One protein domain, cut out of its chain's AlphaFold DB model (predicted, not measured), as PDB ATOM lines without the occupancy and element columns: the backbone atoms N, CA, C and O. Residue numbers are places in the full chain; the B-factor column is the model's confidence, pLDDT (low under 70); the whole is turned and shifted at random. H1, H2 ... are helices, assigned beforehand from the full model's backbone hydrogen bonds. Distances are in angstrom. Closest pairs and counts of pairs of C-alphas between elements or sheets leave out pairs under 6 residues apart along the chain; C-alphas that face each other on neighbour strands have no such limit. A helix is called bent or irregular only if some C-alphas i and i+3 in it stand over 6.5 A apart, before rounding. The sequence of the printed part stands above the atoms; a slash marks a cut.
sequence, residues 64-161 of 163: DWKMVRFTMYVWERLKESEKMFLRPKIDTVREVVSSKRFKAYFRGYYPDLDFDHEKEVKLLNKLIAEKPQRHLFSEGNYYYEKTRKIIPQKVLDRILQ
ATOM      1  N   ASP A  64      20.066  11.499  42.257       91.50
ATOM      2  CA  ASP A  64      20.173  10.334  41.382       91.50
ATOM      3  C   ASP A  64      18.911  10.180  40.530       91.50
ATOM      4  O   ASP A  64      18.995  10.066  39.306       91.50
ATOM      5  N   TRP A  65      17.724  10.319  41.133       94.38
ATOM      6  CA  TRP A  65      16.470  10.325  40.381       94.38
ATOM      7  C   TRP A  65      16.396  11.472  39.368       94.38
ATOM      8  O   TRP A  65      15.868  11.317  38.266       94.38
ATOM      9  N   LYS A  66      16.936  12.649  39.701       95.06
ATOM     10  CA  LYS A  66      17.046  13.757  38.743       95.06
ATOM     11  C   LYS A  66      17.923  13.364  37.547       95.06
ATOM     12  O   LYS A  66      17.492  13.554  36.411       95.06
ATOM     13  N   MET A  67      19.092  12.775  37.789       95.62
ATOM     14  CA  MET A  67      20.009  12.351  36.727       95.62
ATOM     15  C   MET A  67      19.425  11.234  35.860       95.62
ATOM     16  O   MET A  67      19.550  11.283  34.635       95.62
ATOM     17  N   VAL A  68      18.710  10.276  36.456       95.94
ATOM     18  CA  VAL A  68      17.990   9.227  35.719       95.94
ATOM     19  C   VAL A  68      16.939   9.834  34.789       95.94
ATOM     20  O   VAL A  68      16.904   9.501  33.604       95.94
ATOM     21  N   ARG A  69      16.128  10.779  35.281       96.88
ATOM     22  CA  ARG A  69      15.122  11.465  34.454       96.88
ATOM     23  C   ARG A  69      15.750  12.257  33.308       96.88
ATOM     24  O   ARG A  69      15.271  12.172  32.179       96.88
ATOM     25  N   PHE A  70      16.835  12.985  33.572       97.25
ATOM     26  CA  PHE A  70      17.574  13.694  32.525       97.25
ATOM     27  C   PHE A  70      18.158  12.745  31.487       97.25
ATOM     28  O   PHE A  70      18.060  13.025  30.299       97.25
ATOM     29  N   THR A  71      18.696  11.607  31.916       97.12
ATOM     30  CA  THR A  71      19.242  10.594  31.007       97.12
ATOM     31  C   THR A  71      18.163  10.053  30.070       97.12
ATOM     32  O   THR A  71      18.368  10.014  28.859       97.12
ATOM     33  N   MET A  72      16.985   9.705  30.599       97.44
ATOM     34  CA  MET A  72      15.867   9.245  29.766       97.44
ATOM     35  C   MET A  72      15.381  10.326  28.796       97.44
ATOM     36  O   MET A  72      15.111  10.025  27.637       97.44
ATOM     37  N   TYR A  73      15.317  11.581  29.246       97.19
ATOM     38  CA  TYR A  73      14.977  12.712  28.386       97.19
ATOM     39  C   TYR A  73      15.996  12.910  27.256       97.19
ATOM     40  O   TYR A  73      15.604  13.036  26.099       97.19
ATOM     41  N   VAL A  74      17.298  12.872  27.558       96.81
ATOM     42  CA  VAL A  74      18.376  12.964  26.558       96.81
ATOM     43  C   VAL A  74      18.265  11.841  25.527       96.81
ATOM     44  O   VAL A  74      18.365  12.103  24.330       96.81
ATOM     45  N   TRP A  75      18.019  10.602  25.961       96.50
ATOM     46  CA  TRP A  75      17.843   9.471  25.048       96.50
ATOM     47  C   TRP A  75      16.631   9.625  24.135       96.50
ATOM     48  O   TRP A  75      16.735   9.332  22.946       96.50
ATOM     49  N   GLU A  76      15.508  10.122  24.649       96.25
ATOM     50  CA  GLU A  76      14.331  10.354  23.812       96.25
ATOM     51  C   GLU A  76      14.573  11.485  22.801       96.25
ATOM     52  O   GLU A  76      14.255  11.348  21.622       96.25
ATOM     53  N   ARG A  77      15.255  12.564  23.208       95.25
ATOM     54  CA  ARG A  77      15.658  13.649  22.294       95.25
ATOM     55  C   ARG A  77      16.643  13.193  21.220       95.25
ATOM     56  O   ARG A  77      16.567  13.669  20.089       95.25
ATOM     57  N   LEU A  78      17.550  12.269  21.544       95.00
ATOM     58  CA  LEU A  78      18.430  11.644  20.554       95.00
ATOM     59  C   LEU A  78      17.621  10.876  19.504       95.00
ATOM     60  O   LEU A  78      17.802  11.135  18.315       95.00
ATOM     61  N   LYS A  79      16.690  10.018  19.937       93.50
ATOM     62  CA  LYS A  79      15.805   9.251  19.042       93.50
ATOM     63  C   LYS A  79      14.961  10.149  18.143       93.50
ATOM     64  O   LYS A  79      14.781   9.853  16.968       93.50
ATOM     65  N   GLU A  80      14.444  11.253  18.677       93.38
ATOM     66  CA  GLU A  80      13.731  12.255  17.876       93.38
ATOM     67  C   GLU A  80      14.652  12.910  16.841       93.38
ATOM     68  O   GLU A  80      14.266  13.076  15.686       93.38
ATOM     69  N   SER A  81      15.896  13.230  17.220       90.62
ATOM     70  CA  SER A  81      16.854  13.877  16.315       90.62
ATOM     71  C   SER A  81      17.244  13.015  15.109       90.62
ATOM     72  O   SER A  81      17.568  13.560  14.057       90.62
ATOM     73  N   GLU A  82      17.167  11.687  15.233       87.94
ATOM     74  CA  GLU A  82      17.374  10.745  14.123       87.94
ATOM     75  C   GLU A  82      16.224  10.785  13.102       87.94
ATOM     76  O   GLU A  82      16.433  10.516  11.923       87.94
ATOM     77  N   LYS A  83      15.016  11.185  13.524       82.31
ATOM     78  CA  LYS A  83      13.801  11.243  12.691       82.31
ATOM     79  C   LYS A  83      13.604  12.591  11.978       82.31
ATOM     80  O   LYS A  83      12.499  12.893  11.544       82.31
ATOM     81  N   MET A  84      14.654  13.413  11.877       73.56
ATOM     82  CA  MET A  84      14.672  14.759  11.262       73.56
ATOM     83  C   MET A  84      13.760  15.828  11.900       73.56
ATOM     84  O   MET A  84      13.841  16.991  11.507       73.56
ATOM     85  N   PHE A  85      12.952  15.502  12.915       82.44
ATOM     86  CA  PHE A  85      12.081  16.462  13.596       82.44
ATOM     87  C   PHE A  85      12.146  16.321  15.118       82.44
ATOM     88  O   PHE A  85      11.910  15.252  15.679       82.44
ATOM     89  N   LEU A  86      12.415  17.440  15.791       88.00
ATOM     90  CA  LEU A  86      12.354  17.542  17.245       88.00
ATOM     91  C   LEU A  86      10.974  18.050  17.657       88.00
ATOM     92  O   LEU A  86      10.613  19.191  17.366       88.00
ATOM     93  N   ARG A  87      10.228  17.217  18.383       91.69
ATOM     94  CA  ARG A  87       8.915  17.582  18.926       91.69
ATOM     95  C   ARG A  87       9.037  18.690  19.985       91.69
ATOM     96  O   ARG A  87      10.139  18.931  20.503       91.69
ATOM     97  N   PRO A  88       7.927  19.357  20.354       93.25
ATOM     98  CA  PRO A  88       7.896  20.196  21.546       93.25
ATOM     99  C   PRO A  88       8.419  19.431  22.769       93.25
ATOM    100  O   PRO A  88       8.051  18.280  22.996       93.25
ATOM    101  N   LYS A  89       9.259  20.077  23.592       93.75
ATOM    102  CA  LYS A  89       9.923  19.422  24.740       93.75
ATOM    103  C   LYS A  89       8.930  18.751  25.692       93.75
ATOM    104  O   LYS A  89       9.225  17.691  26.233       93.75
ATOM    105  N   ILE A  90       7.752  19.351  25.874       95.88
ATOM    106  CA  ILE A  90       6.695  18.803  26.729       95.88
ATOM    107  C   ILE A  90       6.172  17.452  26.223       95.88
ATOM    108  O   ILE A  90       5.881  16.577  27.032       95.88
ATOM    109  N   ASP A  91       6.110  17.242  24.909       96.31
ATOM    110  CA  ASP A  91       5.643  15.975  24.339       96.31
ATOM    111  C   ASP A  91       6.701  14.889  24.504       96.31
ATOM    112  O   ASP A  91       6.377  13.764  24.882       96.31
ATOM    113  N   THR A  92       7.980  15.248  24.356       96.44
ATOM    114  CA  THR A  92       9.088  14.363  24.728       96.44
ATOM    115  C   THR A  92       9.027  13.979  26.209       96.44
ATOM    116  O   THR A  92       9.207  12.815  26.559       96.44
ATOM    117  N   VAL A  93       8.738  14.935  27.100       97.81
ATOM    118  CA  VAL A  93       8.575  14.667  28.538       97.81
ATOM    119  C   VAL A  93       7.413  13.708  28.795       97.81
ATOM    120  O   VAL A  93       7.581  12.754  29.556       97.81
ATOM    121  N   ARG A  94       6.258  13.915  28.153       98.19
ATOM    122  CA  ARG A  94       5.106  13.006  28.263       98.19
ATOM    123  C   ARG A  94       5.466  11.592  27.822       98.19
ATOM    124  O   ARG A  94       5.125  10.646  28.530       98.19
ATOM    125  N   GLU A  95       6.186  11.443  26.713       97.44
ATOM    126  CA  GLU A  95       6.638  10.138  26.217       97.44
ATOM    127  C   GLU A  95       7.549   9.437  27.238       97.44
ATOM    128  O   GLU A  95       7.300   8.299  27.643       97.44
ATOM    129  N   VAL A  96       8.551  10.159  27.750       97.88
ATOM    130  CA  VAL A  96       9.492   9.651  28.758       97.88
ATOM    131  C   VAL A  96       8.762   9.159  30.007       97.88
ATOM    132  O   VAL A  96       8.975   8.018  30.424       97.88
ATOM    133  N   VAL A  97       7.878   9.981  30.581       98.19
ATOM    134  CA  VAL A  97       7.130   9.656  31.810       98.19
ATOM    135  C   VAL A  97       6.142   8.502  31.587       98.19
ATOM    136  O   VAL A  97       5.880   7.707  32.493       98.19
ATOM    137  N   SER A  98       5.624   8.351  30.366       97.81
ATOM    138  CA  SER A  98       4.715   7.255  30.004       97.81
ATOM    139  C   SER A  98       5.421   5.904  29.889       97.81
ATOM    140  O   SER A  98       4.779   4.860  30.061       97.81
ATOM    141  N   SER A  99       6.734   5.907  29.640       97.56
ATOM    142  CA  SER A  99       7.508   4.694  29.397       97.56
ATOM    143  C   SER A  99       7.485   3.721  30.585       97.56
ATOM    144  O   SER A  99       7.578   4.098  31.756       97.56
ATOM    145  N   LYS A 100       7.428   2.414  30.283       96.75
ATOM    146  CA  LYS A 100       7.518   1.347  31.301       96.75
ATOM    147  C   LYS A 100       8.796   1.471  32.134       96.75
ATOM    148  O   LYS A 100       8.780   1.230  33.338       96.75
ATOM    149  N   ARG A 101       9.891   1.877  31.482       95.38
ATOM    150  CA  ARG A 101      11.198   2.061  32.111       95.38
ATOM    151  C   ARG A 101      11.141   3.156  33.176       95.38
ATOM    152  O   ARG A 101      11.549   2.894  34.299       95.38
ATOM    153  N   PHE A 102      10.582   4.327  32.870       97.56
ATOM    154  CA  PHE A 102      10.441   5.420  33.838       97.56
ATOM    155  C   PHE A 102       9.676   4.983  35.088       97.56
ATOM    156  O   PHE A 102      10.164   5.157  36.204       97.56
ATOM    157  N   LYS A 103       8.522   4.334  34.898       96.94
ATOM    158  CA  LYS A 103       7.679   3.834  35.995       96.94
ATOM    159  C   LYS A 103       8.403   2.799  36.862       96.94
ATOM    160  O   LYS A 103       8.248   2.809  38.079       96.94
ATOM    161  N   ALA A 104       9.213   1.930  36.254       95.56
ATOM    162  CA  ALA A 104      10.012   0.948  36.985       95.56
ATOM    163  C   ALA A 104      11.080   1.613  37.869       95.56
ATOM    164  O   ALA A 104      11.186   1.272  39.045       95.56
ATOM    165  N   TYR A 105      11.824   2.596  37.346       95.50
ATOM    166  CA  TYR A 105      12.793   3.330  38.168       95.50
ATOM    167  C   TYR A 105      12.110   4.161  39.258       95.50
ATOM    168  O   TYR A 105      12.595   4.157  40.385       95.50
ATOM    169  N   PHE A 106      10.984   4.819  38.962       95.38
ATOM    170  CA  PHE A 106      10.233   5.585  39.962       95.38
ATOM    171  C   PHE A 106       9.900   4.725  41.185       95.38
ATOM    172  O   PHE A 106      10.218   5.115  42.302       95.38
ATOM    173  N   ARG A 107       9.363   3.516  40.970       92.62
ATOM    174  CA  ARG A 107       9.053   2.563  42.051       92.62
ATOM    175  C   ARG A 107      10.290   2.122  42.837       92.62
ATOM    176  O   ARG A 107      10.174   1.810  44.014       92.62
ATOM    177  N   GLY A 108      11.462   2.085  42.204       89.81
ATOM    178  CA  GLY A 108      12.721   1.774  42.882       89.81
ATOM    179  C   GLY A 108      13.220   2.909  43.781       89.81
ATOM    180  O   GLY A 108      13.701   2.647  44.880       89.81
ATOM    181  N   TYR A 109      13.095   4.163  43.332       89.56
ATOM    182  CA  TYR A 109      13.525   5.341  44.100       89.56
ATOM    183  C   TYR A 109      12.508   5.782  45.164       89.56
ATOM    184  O   TYR A 109      12.904   6.304  46.206       89.56
ATOM    185  N   TYR A 110      11.215   5.583  44.903       90.81
ATOM    186  CA  TYR A 110      10.102   5.998  45.759       90.81
ATOM    187  C   TYR A 110       9.085   4.856  45.909       90.81
ATOM    188  O   TYR A 110       7.979   4.940  45.374       90.81
ATOM    189  N   PRO A 111       9.453   3.759  46.597       89.00
ATOM    190  CA  PRO A 111       8.586   2.586  46.753       89.00
ATOM    191  C   PRO A 111       7.340   2.854  47.610       89.00
ATOM    192  O   PRO A 111       6.408   2.058  47.596       89.00
ATOM    193  N   ASP A 112       7.340   3.950  48.366       88.19
ATOM    194  CA  ASP A 112       6.262   4.426  49.232       88.19
ATOM    195  C   ASP A 112       5.284   5.388  48.551       88.19
ATOM    196  O   ASP A 112       4.280   5.755  49.155       88.19
ATOM    197  N   LEU A 113       5.568   5.822  47.318       91.31
ATOM    198  CA  LEU A 113       4.739   6.796  46.614       91.31
ATOM    199  C   LEU A 113       3.979   6.154  45.457       91.31
ATOM    200  O   LEU A 113       4.540   5.410  44.650       91.31
ATOM    201  N   ASP A 114       2.716   6.546  45.314       93.25
ATOM    202  CA  ASP A 114       1.943   6.245  44.119       93.25
ATOM    203  C   ASP A 114       2.436   7.071  42.929       93.25
ATOM    204  O   ASP A 114       2.775   8.255  43.029       93.25
ATOM    205  N   PHE A 115       2.475   6.422  41.768       96.00
ATOM    206  CA  PHE A 115       2.890   7.070  40.534       96.00
ATOM    207  C   PHE A 115       1.759   7.942  39.977       96.00
ATOM    208  O   PHE A 115       0.777   7.430  39.443       96.00
ATOM    209  N   ASP A 116       1.952   9.256  40.032       97.50
ATOM    210  CA  ASP A 116       1.089  10.250  39.396       97.50
ATOM    211  C   ASP A 116       1.757  10.767  38.113       97.50
ATOM    212  O   ASP A 116       2.783  11.454  38.144       97.50
ATOM    213  N   HIS A 117       1.170  10.414  36.968       97.69
ATOM    214  CA  HIS A 117       1.717  10.744  35.652       97.69
ATOM    215  C   HIS A 117       1.779  12.253  35.403       97.69
ATOM    216  O   HIS A 117       2.831  12.769  35.024       97.69
ATOM    217  N   GLU A 118       0.691  12.975  35.674       97.69
ATOM    218  CA  GLU A 118       0.599  14.416  35.421       97.69
ATOM    219  C   GLU A 118       1.567  15.192  36.313       97.69
ATOM    220  O   GLU A 118       2.222  16.150  35.880       97.69
ATOM    221  N   LYS A 119       1.710  14.754  37.565       97.50
ATOM    222  CA  LYS A 119       2.699  15.306  38.489       97.50
ATOM    223  C   LYS A 119       4.123  15.081  37.987       97.50
ATOM    224  O   LYS A 119       4.901  16.037  37.957       97.50
ATOM    225  N   GLU A 120       4.473  13.871  37.558       97.88
ATOM    226  CA  GLU A 120       5.823  13.576  37.066       97.88
ATOM    227  C   GLU A 120       6.144  14.303  35.750       97.88
ATOM    228  O   GLU A 120       7.264  14.802  35.592       97.88
ATOM    229  N   VAL A 121       5.165  14.477  34.853       98.31
ATOM    230  CA  VAL A 121       5.298  15.322  33.651       98.31
ATOM    231  C   VAL A 121       5.609  16.766  34.038       98.31
ATOM    232  O   VAL A 121       6.579  17.345  33.539       98.31
ATOM    233  N   LYS A 122       4.840  17.353  34.965       97.88
ATOM    234  CA  LYS A 122       5.067  18.729  35.441       97.88
ATOM    235  C   LYS A 122       6.443  18.885  36.086       97.88
ATOM    236  O   LYS A 122       7.147  19.854  35.799       97.88
ATOM    237  N   LEU A 123       6.842  17.934  36.932       96.94
ATOM    238  CA  LEU A 123       8.131  17.958  37.621       96.94
ATOM    239  C   LEU A 123       9.303  17.854  36.646       96.94
ATOM    240  O   LEU A 123      10.235  18.652  36.739       96.94
ATOM    241  N   LEU A 124       9.264  16.911  35.701       97.00
ATOM    242  CA  LEU A 124      10.335  16.762  34.720       97.00
ATOM    243  C   LEU A 124      10.410  17.975  33.786       97.00
ATOM    244  O   LEU A 124      11.499  18.512  33.587       97.00
ATOM    245  N   ASN A 125       9.271  18.462  33.285       96.69
ATOM    246  CA  ASN A 125       9.228  19.651  32.435       96.69
ATOM    247  C   ASN A 125       9.808  20.888  33.142       96.69
ATOM    248  O   ASN A 125      10.567  21.652  32.546       96.69
ATOM    249  N   LYS A 126       9.507  21.064  34.435       95.31
ATOM    250  CA  LYS A 126      10.102  22.128  35.249       95.31
ATOM    251  C   LYS A 126      11.620  21.954  35.373       95.31
ATOM    252  O   LYS A 126      12.362  22.897  35.113       95.31
ATOM    253  N   LEU A 127      12.086  20.752  35.716       94.56
ATOM    254  CA  LEU A 127      13.510  20.469  35.924       94.56
ATOM    255  C   LEU A 127      14.365  20.736  34.680       94.56
ATOM    256  O   LEU A 127      15.454  21.289  34.813       94.56
ATOM    257  N   ILE A 128      13.890  20.374  33.483       93.19
ATOM    258  CA  ILE A 128      14.649  20.609  32.241       93.19
ATOM    259  C   ILE A 128      14.695  22.092  31.835       93.19
ATOM    260  O   ILE A 128      15.568  22.489  31.067       93.19
ATOM    261  N   ALA A 129      13.758  22.913  32.321       91.38
ATOM    262  CA  ALA A 129      13.680  24.340  32.006       91.38
ATOM    263  C   ALA A 129      14.504  25.217  32.970       91.38
ATOM    264  O   ALA A 129      14.879  26.343  32.635       91.38
ATOM    265  N   GLU A 130      14.795  24.716  34.170       90.31
ATOM    266  CA  GLU A 130      15.473  25.455  35.232       90.31
ATOM    267  C   GLU A 130      16.944  25.778  34.900       90.31
ATOM    268  O   GLU A 130      17.777  24.886  34.724       90.31
ATOM    269  N   LYS A 131      17.307  27.074  34.917       85.75
ATOM    270  CA  LYS A 131      18.695  27.546  34.716       85.75
ATOM    271  C   LYS A 131      19.725  26.849  35.620       85.75
ATOM    272  O   LYS A 131      20.766  26.457  35.092       85.75
ATOM    273  N   PRO A 132      19.466  26.631  36.929       85.50
ATOM    274  CA  PRO A 132      20.422  25.952  37.796       85.50
ATOM    275  C   PRO A 132      20.782  24.541  37.344       85.50
ATOM    276  O   PRO A 132      21.871  24.091  37.661       85.50
ATOM    277  N   GLN A 133      19.920  23.838  36.602       88.94
ATOM    278  CA  GLN A 133      20.197  22.461  36.179       88.94
ATOM    279  C   GLN A 133      21.043  22.389  34.900       88.94
ATOM    280  O   GLN A 133      21.505  21.311  34.546       88.94
ATOM    281  N   ARG A 134      21.284  23.513  34.208       86.94
ATOM    282  CA  ARG A 134      21.955  23.530  32.895       86.94
ATOM    283  C   ARG A 134      23.349  22.921  32.901       86.94
ATOM    284  O   ARG A 134      23.697  22.228  31.957       86.94
ATOM    285  N   HIS A 135      24.107  23.127  33.978       90.69
ATOM    286  CA  HIS A 135      25.439  22.540  34.135       90.69
ATOM    287  C   HIS A 135      25.427  21.003  34.121       90.69
ATOM    288  O   HIS A 135      26.440  20.393  33.797       90.69
ATOM    289  N   LEU A 136      24.291  20.372  34.446       93.38
ATOM    290  CA  LEU A 136      24.139  18.919  34.398       93.38
ATOM    291  C   LEU A 136      24.001  18.408  32.960       93.38
ATOM    292  O   LEU A 136      24.386  17.273  32.704       93.38
ATOM    293  N   PHE A 137      23.552  19.245  32.015       93.50
ATOM    294  CA  PHE A 137      23.503  18.945  30.578       93.50
ATOM    295  C   PHE A 137      24.871  19.128  29.896       93.50
ATOM    296  O   PHE A 137      24.989  19.802  28.872       93.50
ATOM    297  N   SER A 138      25.902  18.536  30.498       93.38
ATOM    298  CA  SER A 138      27.291  18.604  30.052       93.38
ATOM    299  C   SER A 138      27.825  17.254  29.572       93.38
ATOM    300  O   SER A 138      27.363  16.183  29.981       93.38
ATOM    301  N   GLU A 139      28.807  17.308  28.678       92.69
ATOM    302  CA  GLU A 139      29.578  16.148  28.241       92.69
ATOM    303  C   GLU A 139      30.223  15.423  29.434       92.69
ATOM    304  O   GLU A 139      30.653  16.036  30.406       92.69
ATOM    305  N   GLY A 140      30.252  14.091  29.369       91.94
ATOM    306  CA  GLY A 140      30.690  13.224  30.467       91.94
ATOM    307  C   GLY A 140      29.558  12.753  31.386       91.94
ATOM    308  O   GLY A 140      29.684  11.686  31.983       91.94
ATOM    309  N   ASN A 141      28.417  13.452  31.426       93.94
ATOM    310  CA  ASN A 141      27.266  13.033  32.242       93.94
ATOM    311  C   ASN A 141      26.332  12.032  31.545       93.94
ATOM    312  O   ASN A 141      25.503  11.409  32.209       93.94
ATOM    313  N   TYR A 142      26.440  11.870  30.223       96.44
ATOM    314  CA  TYR A 142      25.526  11.027  29.451       96.44
ATOM    315  C   TYR A 142      26.253  10.135  28.448       96.44
ATOM    316  O   TYR A 142      27.162  10.565  27.735       96.44
ATOM    317  N   TYR A 143      25.765   8.901  28.345       96.69
ATOM    318  CA  TYR A 143      26.168   7.921  27.341       96.69
ATOM    319  C   TYR A 143      25.048   7.705  26.326       96.69
ATOM    320  O   TYR A 143      23.871   7.841  26.672       96.69
ATOM    321  N   TYR A 144      25.380   7.307  25.097       94.19
ATOM    322  CA  TYR A 144      24.370   6.796  24.167       94.19
ATOM    323  C   TYR A 144      23.702   5.547  24.761       94.19
ATOM    324  O   TYR A 144      24.373   4.720  25.387       94.19
ATOM    325  N   GLU A 145      22.385   5.411  24.572       93.69
ATOM    326  CA  GLU A 145      21.589   4.338  25.175       93.69
ATOM    327  C   GLU A 145      22.195   2.954  24.880       93.69
ATOM    328  O   GLU A 145      22.507   2.638  23.737       93.69
ATOM    329  N   LYS A 146      22.359   2.126  25.925       91.62
ATOM    330  CA  LYS A 146      22.963   0.775  25.868       91.62
ATOM    331  C   LYS A 146      24.431   0.731  25.411       91.62
ATOM    332  O   LYS A 146      24.938  -0.343  25.103       91.62
ATOM    333  N   THR A 147      25.136   1.857  25.419       93.00
ATOM    334  CA  THR A 147      26.572   1.913  25.115       93.00
ATOM    335  C   THR A 147      27.355   2.540  26.268       93.00
ATOM    336  O   THR A 147      26.780   3.088  27.206       93.00
ATOM    337  N   ARG A 148      28.687   2.500  26.168       92.81
ATOM    338  CA  ARG A 148      29.604   3.294  27.006       92.81
ATOM    339  C   ARG A 148      30.211   4.479  26.249       92.81
ATOM    340  O   ARG A 148      31.214   5.037  26.675       92.81
ATOM    341  N   LYS A 149      29.630   4.861  25.107       95.38
ATOM    342  CA  LYS A 149      30.098   6.001  24.315       95.38
ATOM    343  C   LYS A 149      29.501   7.283  24.884       95.38
ATOM    344  O   LYS A 149      28.279   7.391  24.972       95.38
ATOM    345  N   ILE A 150      30.352   8.227  25.276       96.31
ATOM    346  CA  ILE A 150      29.935   9.539  25.787       96.31
ATOM    347  C   ILE A 150      29.232  10.317  24.668       96.31
ATOM    348  O   ILE A 150      29.629  10.232  23.502       96.31
ATOM    349  N   ILE A 151      28.173  11.049  25.015       95.19
ATOM    350  CA  ILE A 151      27.500  11.966  24.092       95.19
ATOM    351  C   ILE A 151      28.280  13.291  24.076       95.19
ATOM    352  O   ILE A 151      28.357  13.937  25.122       95.19
ATOM    353  N   PRO A 152      28.824  13.723  22.921       96.44
ATOM    354  CA  PRO A 152      29.573  14.976  22.834       96.44
ATOM    355  C   PRO A 152      28.707  16.204  23.139       96.44
ATOM    356  O   PRO A 152      27.528  16.226  22.762       96.44
ATOM    357  N   GLN A 153      29.295  17.270  23.696       94.75
ATOM    358  CA  GLN A 153      28.560  18.501  24.035       94.75
ATOM    359  C   GLN A 153      27.796  19.074  22.834       94.75
ATOM    360  O   GLN A 153      26.613  19.382  22.931       94.75
ATOM    361  N   LYS A 154      28.432  19.103  21.654       94.25
ATOM    362  CA  LYS A 154      27.815  19.581  20.404       94.25
ATOM    363  C   LYS A 154      26.513  18.844  20.062       94.25
ATOM    364  O   LYS A 154      25.601  19.423  19.473       94.25
ATOM    365  N   VAL A 155      26.423  17.556  20.402       94.62
ATOM    366  CA  VAL A 155      25.209  16.759  20.194       94.62
ATOM    367  C   VAL A 155      24.152  17.126  21.235       94.62
ATOM    368  O   VAL A 155      22.995  17.312  20.856       94.62
ATOM    369  N   LEU A 156      24.537  17.278  22.506       94.50
ATOM    370  CA  LEU A 156      23.640  17.718  23.582       94.50
ATOM    371  C   LEU A 156      23.026  19.088  23.270       94.50
ATOM    372  O   LEU A 156      21.804  19.225  23.290       94.50
ATOM    373  N   ASP A 157      23.841  20.070  22.889       93.00
ATOM    374  CA  ASP A 157      23.381  21.425  22.567       93.00
ATOM    375  C   ASP A 157      22.343  21.408  21.437       93.00
ATOM    376  O   ASP A 157      21.284  22.041  21.528       93.00
ATOM    377  N   ARG A 158      22.602  20.599  20.399       91.94
ATOM    378  CA  ARG A 158      21.704  20.424  19.252       91.94
ATOM    379  C   ARG A 158      20.347  19.847  19.658       91.94
ATOM    380  O   ARG A 158      19.319  20.357  19.220       91.94
ATOM    381  N   ILE A 159      20.323  18.770  20.445       93.69
ATOM    382  CA  ILE A 159      19.074  18.050  20.756       93.69
ATOM    383  C   ILE A 159      18.286  18.701  21.899       93.69
ATOM    384  O   ILE A 159      17.054  18.625  21.932       93.69
ATOM    385  N   LEU A 160      18.977  19.349  22.839       91.19
ATOM    386  CA  LEU A 160      18.359  19.946  24.017       91.19
ATOM    387  C   LEU A 160      17.880  21.373  23.754       91.19
ATOM    388  O   LEU A 160      16.930  21.805  24.412       91.19
ATOM    389  N   GLN A 161      18.485  22.088  22.793       84.69
ATOM    390  CA  GLN A 161      18.122  23.464  22.430       84.69
ATOM    391  C   GLN A 161      17.964  24.346  23.681       84.69
ATOM    392  O   GLN A 161      16.922  24.974  23.908       84.69
TER     393      GLN A 161
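Overview. This is residues 64 to 161 of the 163 residues of an uncharacterized protein of marine sediment metagenome (UniProt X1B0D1). What is the main picture? Helix H1 runs through the middle; H2, H3 and, at about a right angle, H6 pack on it, and H4 packs on H2. What builds it? The 98 printed residues, all helix in class, hold six named helices, H1 to H6 in order, in a compact whole: radius of gyration of the C-alphas 13.2 A, spans 39 by 27 by 26 A.

Arrangement. What does H1, residues 64 to 82, touch? Its residues 72 to 77 alone touch H2, residues 89 to 98, closest C-alphas Tyr 73 and Val 96, 6.3 A. Its residues 65 to 72 alone touch H3, residues 100 to 109, closest C-alphas Trp 65 and Tyr 109, 6.9 A. Its residues 74 to 81 alone touch H6, residues 153 to 160, closest C-alphas Arg 77 and Ile 159, 5.8 A, about perpendicular at 85 degrees. What of the others? H4, residues 117 to 129, touches H2, closest C-alphas Arg 94 and Val 121, 5.9 A. H5, residues 131 to 136, is near H1; it is irregular, C-alphas 132 and 135 being 7.1 A apart. Are backbones in range? Every O i to N i+4 pair is within hydrogen-bond range but in H5, with 0 of 2, and 2 of 3 O i to N i+3 pairs.

Along the chain. Where does H1 begin? C-alpha 64 is at (20.173, 10.334, 41.382), 27.4 A from C-alpha 82. Where does H6 end? C-alpha 160 is at (18.359, 19.946, 24.017).

Size, cuts and confidence. Is there a cut? The printed part has no cut; H5 to H6 is a long link, residues 137 to 152. Is confidence low anywhere? No printed residue is under 70.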